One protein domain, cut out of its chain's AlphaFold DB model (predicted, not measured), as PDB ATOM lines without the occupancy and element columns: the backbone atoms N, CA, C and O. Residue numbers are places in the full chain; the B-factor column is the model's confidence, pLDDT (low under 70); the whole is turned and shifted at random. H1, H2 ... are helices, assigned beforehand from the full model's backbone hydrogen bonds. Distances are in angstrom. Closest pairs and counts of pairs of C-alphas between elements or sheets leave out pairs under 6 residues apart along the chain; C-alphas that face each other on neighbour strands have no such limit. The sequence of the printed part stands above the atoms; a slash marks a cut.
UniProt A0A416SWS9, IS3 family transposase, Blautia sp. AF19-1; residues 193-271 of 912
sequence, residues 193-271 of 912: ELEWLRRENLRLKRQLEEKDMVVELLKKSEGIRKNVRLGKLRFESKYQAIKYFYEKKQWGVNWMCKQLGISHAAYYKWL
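What this domain is: This is residues 193 to 271 of the 912 residues of the protein "IS3 family transposase" of Blautia sp. AF19-1 (UniProt A0A416SWS9). One long helix, H1, makes an arm, and three short helices, H2, H3 and H4, make a small compact head at its far end. Residues 193 to 212 of H1 stick out from the head; after H1 the chain folds back through a loop, and H2 crosses the last part of H1, with H3 and H4 packed on H2. The printed part has 79 residues with four named helices, in the order H1, H2, H3, H4, and no named strand; the class is all helix. The whole is loose, with a radius of gyration of the C-alphas of 15.8 A, and the arm makes the length in its spans of 57 by 25 by 21 A.

Where its parts are: H1, residues 193 to 226, begins with C-alpha 193 at (47.878, -79.458, 8.769) and ends with C-alpha 226 at (14.048, -51.949, -13.296), 48.9 A from first to last C-alpha. H2, residues 236 to 249, is 19.5 A long. H3, residues 253 to 259, is 10.0 A long. H4, residues 264 to 271, is 10.9 A long and ends with C-alpha 271 at (7.859, -70.667, -19.329).

How they stand to each other: H2 is the hub, touching the three other helices. It touches H1 at a steep tilt of 50 degrees, opposite ways; H1 touches H2 with residues 217 to 225 alone, and the closest C-alphas are those of Ser 221 and Lys 238, 5.0 A apart. With residues 242 to 246 alone H2 touches H3, at a steep tilt of 54 degrees, opposite ways; the closest C-alphas, of Ile 242 and Met 256, are 6.3 A apart. H2 and H4 only just touch, with 3 pairs of C-alphas within 8 A, through residue 239 alone of H2; they are about perpendicular, at 89 degrees, and the C-alphas of Tyr 239 and Tyr 267 are the closest, 5.8 A apart. H3 touches H4 at a steep tilt of 64 degrees, opposite ways, with the C-alphas of Cys 257 and His 264 closest at 5.9 A. H1 and H3 are close but not clearly touching; their closest C-alphas, of Val 214 and Gln 259, are 6.9 A apart. H1 and H4 are apart. In H1, H2, H3 and H4 every O i to N i+4 pair is within hydrogen-bond range.

The domain as a whole: The C-alphas farthest apart are those of Glu 193 and Leu 230, at 57.6 A. Without residues 193 to 212, which stand free, the body has 59 residues, spans 28 by 23 by 19 A and has a radius of gyration of 10.5 A. The printed part has no cut. The link from H1 to H2 is short, with 9 residues, and those from H2 to H3 and from H3 to H4 are tight. The mean pLDDT of the printed part is 83.4; residues 223 to 234 are under 70.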
ATOM      1  N   GLU A 193      48.291 -80.865   8.822       75.12
ATOM      2  CA  GLU A 193      47.878 -79.458   8.769       75.12
ATOM      3  C   GLU A 193      47.814 -78.903   7.331       75.12
ATOM      4  O   GLU A 193      46.918 -78.126   6.987       75.12
ATOM      5  N   LEU A 194      48.713 -79.343   6.444       77.00
ATOM      6  CA  LEU A 194      48.773 -78.898   5.053       77.00
ATOM      7  C   LEU A 194      47.629 -79.490   4.219       77.00
ATOM      8  O   LEU A 194      47.053 -78.804   3.367       77.00
ATOM      9  N   GLU A 195      47.284 -80.755   4.435       77.69
ATOM     10  CA  GLU A 195      46.165 -81.416   3.773       77.69
ATOM     11  C   GLU A 195      44.817 -80.880   4.292       77.69
ATOM     12  O   GLU A 195      43.910 -80.655   3.482       77.69
ATOM     13  N   TRP A 196      44.705 -80.555   5.586       78.19
ATOM     14  CA  TRP A 196      43.544 -79.852   6.150       78.19
ATOM     15  C   TRP A 196      43.371 -78.465   5.522       78.19
ATOM     16  O   TRP A 196      42.316 -78.167   4.952       78.19
ATOM     17  N   LEU A 197      44.434 -77.653   5.498       82.56
ATOM     18  CA  LEU A 197      44.416 -76.321   4.884       82.56
ATOM     19  C   LEU A 197      44.054 -76.377   3.395       82.56
ATOM     20  O   LEU A 197      43.303 -75.531   2.911       82.56
ATOM     21  N   ARG A 198      44.539 -77.373   2.643       82.31
ATOM     22  CA  ARG A 198      44.176 -77.555   1.224       82.31
ATOM     23  C   ARG A 198      42.697 -77.893   1.046       82.31
ATOM     24  O   ARG A 198      42.064 -77.357   0.131       82.31
ATOM     25  N   ARG A 199      42.142 -78.756   1.903       82.12
ATOM     26  CA  ARG A 199      40.713 -79.108   1.892       82.12
ATOM     27  C   ARG A 199      39.850 -77.899   2.236       82.12
ATOM     28  O   ARG A 199      38.896 -77.618   1.507       82.12
ATOM     29  N   GLU A 200      40.223 -77.147   3.266       83.19
ATOM     30  CA  GLU A 200      39.485 -75.959   3.685       83.19
ATOM     31  C   GLU A 200      39.593 -74.832   2.649       83.19
ATOM     32  O   GLU A 200      38.590 -74.225   2.287       83.19
ATOM     33  N   ASN A 201      40.763 -74.620   2.037       86.56
ATOM     34  CA  ASN A 201      40.922 -73.638   0.961       86.56
ATOM     35  C   ASN A 201      40.060 -73.989  -0.266       86.56
ATOM     36  O   ASN A 201      39.432 -73.112  -0.859       86.56
ATOM     37  N   LEU A 202      39.975 -75.273  -0.631       84.94
ATOM     38  CA  LEU A 202      39.099 -75.729  -1.711       84.94
ATOM     39  C   LEU A 202      37.614 -75.550  -1.357       84.94
ATOM     40  O   LEU A 202      36.820 -75.155  -2.215       84.94
ATOM     41  N   ARG A 203      37.234 -75.811  -0.101       83.50
ATOM     42  CA  ARG A 203      35.875 -75.584   0.408       83.50
ATOM     43  C   ARG A 203      35.511 -74.101   0.365       83.50
ATOM     44  O   ARG A 203      34.459 -73.761  -0.172       83.50
ATOM     45  N   LEU A 204      36.390 -73.233   0.860       87.44
ATOM     46  CA  LEU A 204      36.216 -71.782   0.858       87.44
ATOM     47  C   LEU A 204      36.149 -71.221  -0.565       87.44
ATOM     48  O   LEU A 204      35.279 -70.401  -0.844       87.44
ATOM     49  N   LYS A 205      36.987 -71.705  -1.494       86.38
ATOM     50  CA  LYS A 205      36.916 -71.327  -2.917       86.38
ATOM     51  C   LYS A 205      35.569 -71.685  -3.540       86.38
ATOM     52  O   LYS A 205      34.946 -70.830  -4.160       86.38
ATOM     53  N   ARG A 206      35.070 -72.903  -3.303       84.00
ATOM     54  CA  ARG A 206      33.736 -73.319  -3.772       84.00
ATOM     55  C   ARG A 206      32.614 -72.483  -3.154       84.00
ATOM     56  O   ARG A 206      31.672 -72.120  -3.850       84.00
ATOM     57  N   GLN A 207      32.714 -72.156  -1.865       85.38
ATOM     58  CA  GLN A 207      31.747 -71.277  -1.200       85.38
ATOM     59  C   GLN A 207      31.770 -69.855  -1.766       85.38
ATOM     60  O   GLN A 207      30.716 -69.232  -1.878       85.38
ATOM     61  N   LEU A 208      32.950 -69.334  -2.106       88.50
ATOM     62  CA  LEU A 208      33.096 -68.015  -2.712       88.50
ATOM     63  C   LEU A 208      32.475 -67.987  -4.113       88.50
ATOM     64  O   LEU A 208      31.648 -67.121  -4.383       88.50
ATOM     65  N   GLU A 209      32.777 -68.982  -4.949       88.31
ATOM     66  CA  GLU A 209      32.178 -69.131  -6.282       88.31
ATOM     67  C   GLU A 209      30.646 -69.225  -6.214       88.31
ATOM     68  O   GLU A 209      29.945 -68.545  -6.965       88.31
ATOM     69  N   GLU A 210      30.099 -70.015  -5.283       88.19
ATOM     70  CA  GLU A 210      28.648 -70.110  -5.102       88.19
ATOM     71  C   GLU A 210      28.043 -68.766  -4.663       88.19
ATOM     72  O   GLU A 210      27.012 -68.350  -5.198       88.19
ATOM     73  N   LYS A 211      28.689 -68.051  -3.731       89.69
ATOM     74  CA  LYS A 211      28.253 -66.713  -3.302       89.69
ATOM     75  C   LYS A 211      28.274 -65.711  -4.457       89.69
ATOM     76  O   LYS A 211      27.310 -64.959  -4.606       89.69
ATOM     77  N   ASP A 212      29.299 -65.730  -5.302       90.25
ATOM     78  CA  ASP A 212      29.389 -64.859  -6.477       90.25
ATOM     79  C   ASP A 212      28.285 -65.162  -7.495       90.25
ATOM     80  O   ASP A 212      27.621 -64.244  -7.990       90.25
ATOM     81  N   MET A 213      28.006 -66.445  -7.743       93.50
ATOM     82  CA  MET A 213      26.880 -66.862  -8.581       93.50
ATOM     83  C   MET A 213      25.538 -66.369  -8.019       93.50
ATOM     84  O   MET A 213      24.689 -65.891  -8.777       93.50
ATOM     85  N   VAL A 214      25.332 -66.442  -6.696       90.81
ATOM     86  CA  VAL A 214      24.126 -65.915  -6.032       90.81
ATOM     87  C   VAL A 214      24.022 -64.403  -6.217       90.81
ATOM     88  O   VAL A 214      22.957 -63.906  -6.587       90.81
ATOM     89  N   VAL A 215      25.112 -63.664  -6.011       89.81
ATOM     90  CA  VAL A 215      25.138 -62.208  -6.199       89.81
ATOM     91  C   VAL A 215      24.797 -61.840  -7.641       89.81
ATOM     92  O   VAL A 215      23.991 -60.938  -7.869       89.81
ATOM     93  N   GLU A 216      25.357 -62.539  -8.626       92.69
ATOM     94  CA  GLU A 216      25.075 -62.290 -10.040       92.69
ATOM     95  C   GLU A 216      23.608 -62.592 -10.395       92.69
ATOM     96  O   GLU A 216      22.941 -61.791 -11.066       92.69
ATOM     97  N   LEU A 217      23.072 -63.705  -9.880       91.31
ATOM     98  CA  LEU A 217      21.670 -64.090 -10.029       91.31
ATOM     99  C   LEU A 217      20.729 -63.029  -9.443       91.31
ATOM    100  O   LEU A 217      19.782 -62.594 -10.110       91.31
ATOM    101  N   LEU A 218      21.010 -62.580  -8.218       86.75
ATOM    102  CA  LEU A 218      20.235 -61.552  -7.526       86.75
ATOM    103  C   LEU A 218      20.301 -60.222  -8.278       86.75
ATOM    104  O   LEU A 218      19.246 -59.686  -8.626       86.75
ATOM    105  N   LYS A 219      21.503 -59.758  -8.646       86.94
ATOM    106  CA  LYS A 219      21.708 -58.530  -9.430       86.94
ATOM    107  C   LYS A 219      20.922 -58.546 -10.737       86.94
ATOM    108  O   LYS A 219      20.287 -57.549 -11.071       86.94
ATOM    109  N   LYS A 220      20.900 -59.662 -11.475       85.50
ATOM    110  CA  LYS A 220      20.104 -59.774 -12.711       85.50
ATOM    111  C   LYS A 220      18.603 -59.751 -12.424       85.50
ATOM    112  O   LYS A 220      17.863 -59.057 -13.119       85.50
ATOM    113  N   SER A 221      18.151 -60.472 -11.395       82.38
ATOM    114  CA  SER A 221      16.733 -60.528 -11.013       82.38
ATOM    115  C   SER A 221      16.184 -59.162 -10.570       82.38
ATOM    116  O   SER A 221      15.018 -58.838 -10.840       82.38
ATOM    117  N   GLU A 222      17.033 -58.340  -9.947       76.00
ATOM    118  CA  GLU A 222      16.756 -56.960  -9.552       76.00
ATOM    119  C   GLU A 222      16.942 -55.966 -10.703       76.00
ATOM    120  O   GLU A 222      16.148 -55.039 -10.849       76.00
ATOM    121  N   GLY A 223      17.928 -56.169 -11.575       65.06
ATOM    122  CA  GLY A 223      18.130 -55.358 -12.777       65.06
ATOM    123  C   GLY A 223      16.941 -55.453 -13.734       65.06
ATOM    124  O   GLY A 223      16.432 -54.439 -14.200       65.06
ATOM    125  N   ILE A 224      16.400 -56.656 -13.935       63.72
ATOM    126  CA  ILE A 224      15.175 -56.871 -14.720       63.72
ATOM    127  C   ILE A 224      13.952 -56.249 -14.028       63.72
ATOM    128  O   ILE A 224      13.027 -55.804 -14.699       63.72
ATOM    129  N   ARG A 225      13.941 -56.135 -12.691       54.38
ATOM    130  CA  ARG A 225      12.890 -55.404 -11.958       54.38
ATOM    131  C   ARG A 225      12.855 -53.912 -12.327       54.38
ATOM    132  O   ARG A 225      11.793 -53.311 -12.179       54.38
ATOM    133  N   LYS A 226      13.970 -53.335 -12.800       48.44
ATOM    134  CA  LYS A 226      14.048 -51.949 -13.296       48.44
ATOM    135  C   LYS A 226      13.550 -51.793 -14.741       48.44
ATOM    136  O   LYS A 226      13.184 -50.685 -15.113       48.44
ATOM    137  N   ASN A 227      13.453 -52.879 -15.516       51.34
ATOM    138  CA  ASN A 227      12.825 -52.868 -16.836       51.34
ATOM    139  C   ASN A 227      11.301 -53.087 -16.716       51.34
ATOM    140  O   ASN A 227      10.804 -53.867 -15.905       51.34
ATOM    141  N   VAL A 228      10.559 -52.326 -17.516       51.44
ATOM    142  CA  VAL A 228       9.113 -52.061 -17.453       51.44
ATOM    143  C   VAL A 228       8.267 -53.341 -17.343       51.44
ATOM    144  O   VAL A 228       8.034 -54.043 -18.322       51.44
ATOM    145  N   ARG A 229       7.713 -53.622 -16.156       60.59
ATOM    146  CA  ARG A 229       6.740 -54.714 -15.961       60.59
ATOM    147  C   ARG A 229       5.353 -54.282 -16.411       60.59
ATOM    148  O   ARG A 229       4.690 -53.586 -15.647       60.59
ATOM    149  N   LEU A 230       4.848 -54.710 -17.566       59.91
ATOM    150  CA  LEU A 230       3.470 -54.397 -17.987       59.91
ATOM    151  C   LEU A 230       2.432 -55.398 -17.443       59.91
ATOM    152  O   LEU A 230       1.341 -54.961 -17.050       59.91
ATOM    153  N   GLY A 231       2.815 -56.671 -17.282       59.12
ATOM    154  CA  GLY A 231       1.999 -57.761 -16.729       59.12
ATOM    155  C   GLY A 231       1.747 -57.697 -15.212       59.12
ATOM    156  O   GLY A 231       2.335 -56.890 -14.482       59.12
ATOM    157  N   LYS A 232       0.821 -58.545 -14.732       59.66
ATOM    158  CA  LYS A 232       0.467 -58.725 -13.303       59.66
ATOM    159  C   LYS A 232       1.195 -59.911 -12.642       59.66
ATOM    160  O   LYS A 232       0.927 -60.215 -11.481       59.66
ATOM    161  N   LEU A 233       2.096 -60.598 -13.349       68.00
ATOM    162  CA  LEU A 233       2.689 -61.836 -12.846       68.00
ATOM    163  C   LEU A 233       3.705 -61.601 -11.725       68.00
ATOM    164  O   LEU A 233       4.707 -60.893 -11.858       68.00
ATOM    165  N   ARG A 234       3.437 -62.254 -10.592       65.56
ATOM    166  CA  ARG A 234       4.339 -62.292  -9.443       65.56
ATOM    167  C   ARG A 234       5.613 -63.043  -9.854       65.56
ATOM    168  O   ARG A 234       5.536 -64.119 -10.436       65.56
ATOM    169  N   PHE A 235       6.770 -62.460  -9.542       78.25
ATOM    170  CA  PHE A 235       8.107 -63.036  -9.772       78.25
ATOM    171  C   PHE A 235       8.597 -63.143 -11.228       78.25
ATOM    172  O   PHE A 235       9.632 -63.755 -11.461       78.25
ATOM    173  N   GLU A 236       7.963 -62.464 -12.187       77.56
ATOM    174  CA  GLU A 236       8.379 -62.479 -13.604       77.56
ATOM    175  C   GLU A 236       9.869 -62.171 -13.835       77.56
ATOM    176  O   GLU A 236      10.531 -62.873 -14.593       77.56
ATOM    177  N   SER A 237      10.443 -61.200 -13.115       78.00
ATOM    178  CA  SER A 237      11.874 -60.886 -13.250       78.00
ATOM    179  C   SER A 237      12.796 -61.996 -12.735       78.00
ATOM    180  O   SER A 237      13.904 -62.155 -13.240       78.00
ATOM    181  N   LYS A 238      12.339 -62.783 -11.752       87.12
ATOM    182  CA  LYS A 238      13.060 -63.961 -11.256       87.12
ATOM    183  C   LYS A 238      13.024 -65.071 -12.305       87.12
ATOM    184  O   LYS A 238      14.060 -65.658 -12.587       87.12
ATOM    185  N   TYR A 239      11.874 -65.290 -12.946       89.38
ATOM    186  CA  TYR A 239      11.758 -66.268 -14.030       89.38
ATOM    187  C   TYR A 239      12.614 -65.895 -15.247       89.38
ATOM    188  O   TYR A 239      13.335 -66.738 -15.771       89.38
ATOM    189  N   GLN A 240      12.621 -64.621 -15.649       86.44
ATOM    190  CA  GLN A 240      13.480 -64.146 -16.738       86.44
ATOM    191  C   GLN A 240      14.976 -64.268 -16.407       86.44
ATOM    192  O   GLN A 240      15.760 -64.622 -17.284       86.44
ATOM    193  N   ALA A 241      15.382 -64.025 -15.154       88.38
ATOM    194  CA  ALA A 241      16.766 -64.232 -14.722       88.38
ATOM    195  C   ALA A 241      17.173 -65.714 -14.779       88.38
ATOM    196  O   ALA A 241      18.246 -66.024 -15.294       88.38
ATOM    197  N   ILE A 242      16.303 -66.624 -14.322       91.69
ATOM    198  CA  ILE A 242      16.520 -68.078 -14.422       91.69
ATOM    199  C   ILE A 242      16.680 -68.492 -15.881       91.69
ATOM    200  O   ILE A 242      17.658 -69.159 -16.210       91.69
ATOM    201  N   LYS A 243      15.762 -68.063 -16.756       91.81
ATOM    202  CA  LYS A 243      15.823 -68.367 -18.190       91.81
ATOM    203  C   LYS A 243      17.145 -67.892 -18.796       91.81
ATOM    204  O   LYS A 243      17.840 -68.675 -19.433       91.81
ATOM    205  N   TYR A 244      17.537 -66.652 -18.511       91.31
ATOM    206  CA  TYR A 244      18.791 -66.072 -18.988       91.31
ATOM    207  C   TYR A 244      20.026 -66.882 -18.563       91.31
ATOM    208  O   TYR A 244      20.854 -67.213 -19.408       91.31
ATOM    209  N   PHE A 245      20.177 -67.203 -17.274       93.88
ATOM    210  CA  PHE A 245      21.364 -67.921 -16.788       93.88
ATOM    211  C   PHE A 245      21.358 -69.404 -17.143       93.88
ATOM    212  O   PHE A 245      22.427 -69.978 -17.343       93.88
ATOM    213  N   TYR A 246      20.184 -70.015 -17.283       93.06
ATOM    214  CA  TYR A 246      20.070 -71.354 -17.842       93.06
ATOM    215  C   TYR A 246      20.559 -71.375 -19.296       93.06
ATOM    216  O   TYR A 246      21.459 -72.136 -19.628       93.06
ATOM    217  N   GLU A 247      20.059 -70.474 -20.146       91.81
ATOM    218  CA  GLU A 247      20.436 -70.415 -21.563       91.81
ATOM    219  C   GLU A 247      21.905 -70.016 -21.767       91.81
ATOM    220  O   GLU A 247      22.601 -70.613 -22.586       91.81
ATOM    221  N   LYS A 248      22.400 -69.020 -21.017       92.44
ATOM    222  CA  LYS A 248      23.748 -68.456 -21.212       92.44
ATOM    223  C   LYS A 248      24.851 -69.172 -20.442       92.44
ATOM    224  O   LYS A 248      25.976 -69.206 -20.929       92.44
ATOM    225  N   LYS A 249      24.567 -69.689 -19.243       90.38
ATOM    226  CA  LYS A 249      25.577 -70.269 -18.338       90.38
ATOM    227  C   LYS A 249      25.274 -71.706 -17.906       90.38
ATOM    228  O   LYS A 249      26.061 -72.273 -17.156       90.38
ATOM    229  N   GLN A 250      24.165 -72.297 -18.361       91.44
ATOM    230  CA  GLN A 250      23.757 -73.670 -18.029       91.44
ATOM    231  C   GLN A 250      23.651 -73.928 -16.516       91.44
ATOM    232  O   GLN A 250      23.873 -75.038 -16.034       91.44
ATOM    233  N   TRP A 251      23.303 -72.895 -15.744       93.50
ATOM    234  CA  TRP A 251      23.104 -73.025 -14.302       93.50
ATOM    235  C   TRP A 251      21.863 -73.865 -13.988       93.50
ATOM    236  O   TRP A 251      20.846 -73.789 -14.678       93.50
ATOM    237  N   GLY A 252      21.922 -74.654 -12.913       92.31
ATOM    238  CA  GLY A 252      20.825 -75.538 -12.525       92.31
ATOM    239  C   GLY A 252      19.558 -74.766 -12.143       92.31
ATOM    240  O   GLY A 252      19.560 -73.993 -11.185       92.31
ATOM    241  N   VAL A 253      18.446 -75.017 -12.846       92.81
ATOM    242  CA  VAL A 253      17.150 -74.345 -12.608       92.81
ATOM    243  C   VAL A 253      16.665 -74.542 -11.168       92.81
ATOM    244  O   VAL A 253      16.233 -73.581 -10.536       92.81
ATOM    245  N   ASN A 254      16.803 -75.755 -10.620       92.81
ATOM    246  CA  ASN A 254      16.476 -76.059  -9.222       92.81
ATOM    247  C   ASN A 254      17.277 -75.210  -8.230       92.81
ATOM    248  O   ASN A 254      16.707 -74.663  -7.285       92.81
ATOM    249  N   TRP A 255      18.587 -75.072  -8.461       93.94
ATOM    250  CA  TRP A 255      19.454 -74.258  -7.614       93.94
ATOM    251  C   TRP A 255      19.027 -72.789  -7.678       93.94
ATOM    252  O   TRP A 255      18.730 -72.198  -6.645       93.94
ATOM    253  N   MET A 256      18.849 -72.230  -8.880       95.00
ATOM    254  CA  MET A 256      18.419 -70.836  -9.034       95.00
ATOM    255  C   MET A 256      17.029 -70.569  -8.429       95.00
ATOM    256  O   MET A 256      16.822 -69.531  -7.805       95.00
ATOM    257  N   CYS A 257      16.081 -71.507  -8.562       93.44
ATOM    258  CA  CYS A 257      14.759 -71.410  -7.932       93.44
ATOM    259  C   CYS A 257      14.859 -71.362  -6.402       93.44
ATOM    260  O   CYS A 257      14.196 -70.531  -5.777       93.44
ATOM    261  N   LYS A 258      15.722 -72.203  -5.810       92.75
ATOM    262  CA  LYS A 258      15.987 -72.226  -4.365       92.75
ATOM    263  C   LYS A 258      16.582 -70.899  -3.889       92.75
ATOM    264  O   LYS A 258      16.043 -70.312  -2.955       92.75
ATOM    265  N   GLN A 259      17.611 -70.385  -4.568       92.62
ATOM    266  CA  GLN A 259      18.249 -69.109  -4.208       92.62
ATOM    267  C   GLN A 259      17.294 -67.914  -4.341       92.62
ATOM    268  O   GLN A 259      17.329 -66.978  -3.547       92.62
ATOM    269  N   LEU A 260      16.394 -67.948  -5.326       88.81
ATOM    270  CA  LEU A 260      15.408 -66.891  -5.555       88.81
ATOM    271  C   LEU A 260      14.115 -67.065  -4.740       88.81
ATOM    272  O   LEU A 260      13.231 -66.208  -4.847       88.81
ATOM    273  N   GLY A 261      13.981 -68.131  -3.945       90.38
ATOM    274  CA  GLY A 261      12.798 -68.410  -3.126       90.38
ATOM    275  C   GLY A 261      11.513 -68.571  -3.947       90.38
ATOM    276  O   GLY A 261      10.480 -68.004  -3.588       90.38
ATOM    277  N   ILE A 262      11.578 -69.262  -5.090       90.69
ATOM    278  CA  ILE A 262      10.423 -69.523  -5.965       90.69
ATOM    279  C   ILE A 262      10.276 -71.014  -6.273       90.69
ATOM    280  O   ILE A 262      11.251 -71.759  -6.302       90.69
ATOM    281  N   SER A 263       9.040 -71.456  -6.511       91.62
ATOM    282  CA  SER A 263       8.759 -72.856  -6.841       91.62
ATOM    283  C   SER A 263       9.273 -73.212  -8.237       91.62
ATOM    284  O   SER A 263       9.000 -72.503  -9.209       91.62
ATOM    285  N   HIS A 264       9.940 -74.363  -8.340       91.50
ATOM    286  CA  HIS A 264      10.373 -74.946  -9.610       91.50
ATOM    287  C   HIS A 264       9.200 -75.136 -10.586       91.50
ATOM    288  O   HIS A 264       9.287 -74.761 -11.754       91.50
ATOM    289  N   ALA A 265       8.057 -75.625 -10.095       89.75
ATOM    290  CA  ALA A 265       6.854 -75.805 -10.908       89.75
ATOM    291  C   ALA A 265       6.291 -74.466 -11.423       89.75
ATOM    292  O   ALA A 265       5.807 -74.382 -12.550       89.75
ATOM    293  N   ALA A 266       6.390 -73.397 -10.625       87.06
ATOM    294  CA  ALA A 266       5.916 -72.071 -11.019       87.06
ATOM    295  C   ALA A 266       6.748 -71.467 -12.166       87.06
ATOM    296  O   ALA A 266       6.178 -70.821 -13.046       87.06
ATOM    297  N   TYR A 267       8.064 -71.715 -12.192       89.88
ATOM    298  CA  TYR A 267       8.934 -71.291 -13.293       89.88
ATOM    299  C   TYR A 267       8.542 -71.951 -14.621       89.88
ATOM    300  O   TYR A 267       8.340 -71.251 -15.611       89.88
ATOM    301  N   TYR A 268       8.355 -73.274 -14.647       89.81
ATOM    302  CA  TYR A 268       7.959 -73.972 -15.876       89.81
ATOM    303  C   TYR A 268       6.532 -73.630 -16.315       89.81
ATOM    304  O   TYR A 268       6.285 -73.459 -17.508       89.81
ATOM    305  N   LYS A 269       5.606 -73.417 -15.370       87.31
ATOM    306  CA  LYS A 269       4.267 -72.896 -15.686       87.31
ATOM    307  C   LYS A 269       4.334 -71.519 -16.354       87.31
ATOM    308  O   LYS A 269       3.555 -71.244 -17.257       87.31
ATOM    309  N   TRP A 270       5.250 -70.654 -15.917       87.88
ATOM    310  CA  TRP A 270       5.498 -69.366 -16.565       87.88
ATOM    311  C   TRP A 270       6.148 -69.527 -17.946       87.88
ATOM    312  O   TRP A 270       5.743 -68.837 -18.877       87.88
ATOM    313  N   LEU A 271       7.116 -70.438 -18.086       87.31
ATOM    314  CA  LEU A 271       7.859 -70.667 -19.329       87.31
ATOM    315  C   LEU A 271       6.950 -71.119 -20.480       87.31
ATOM    316  O   LEU A 271       7.171 -70.723 -21.620       87.31
TER     317      LEU A 271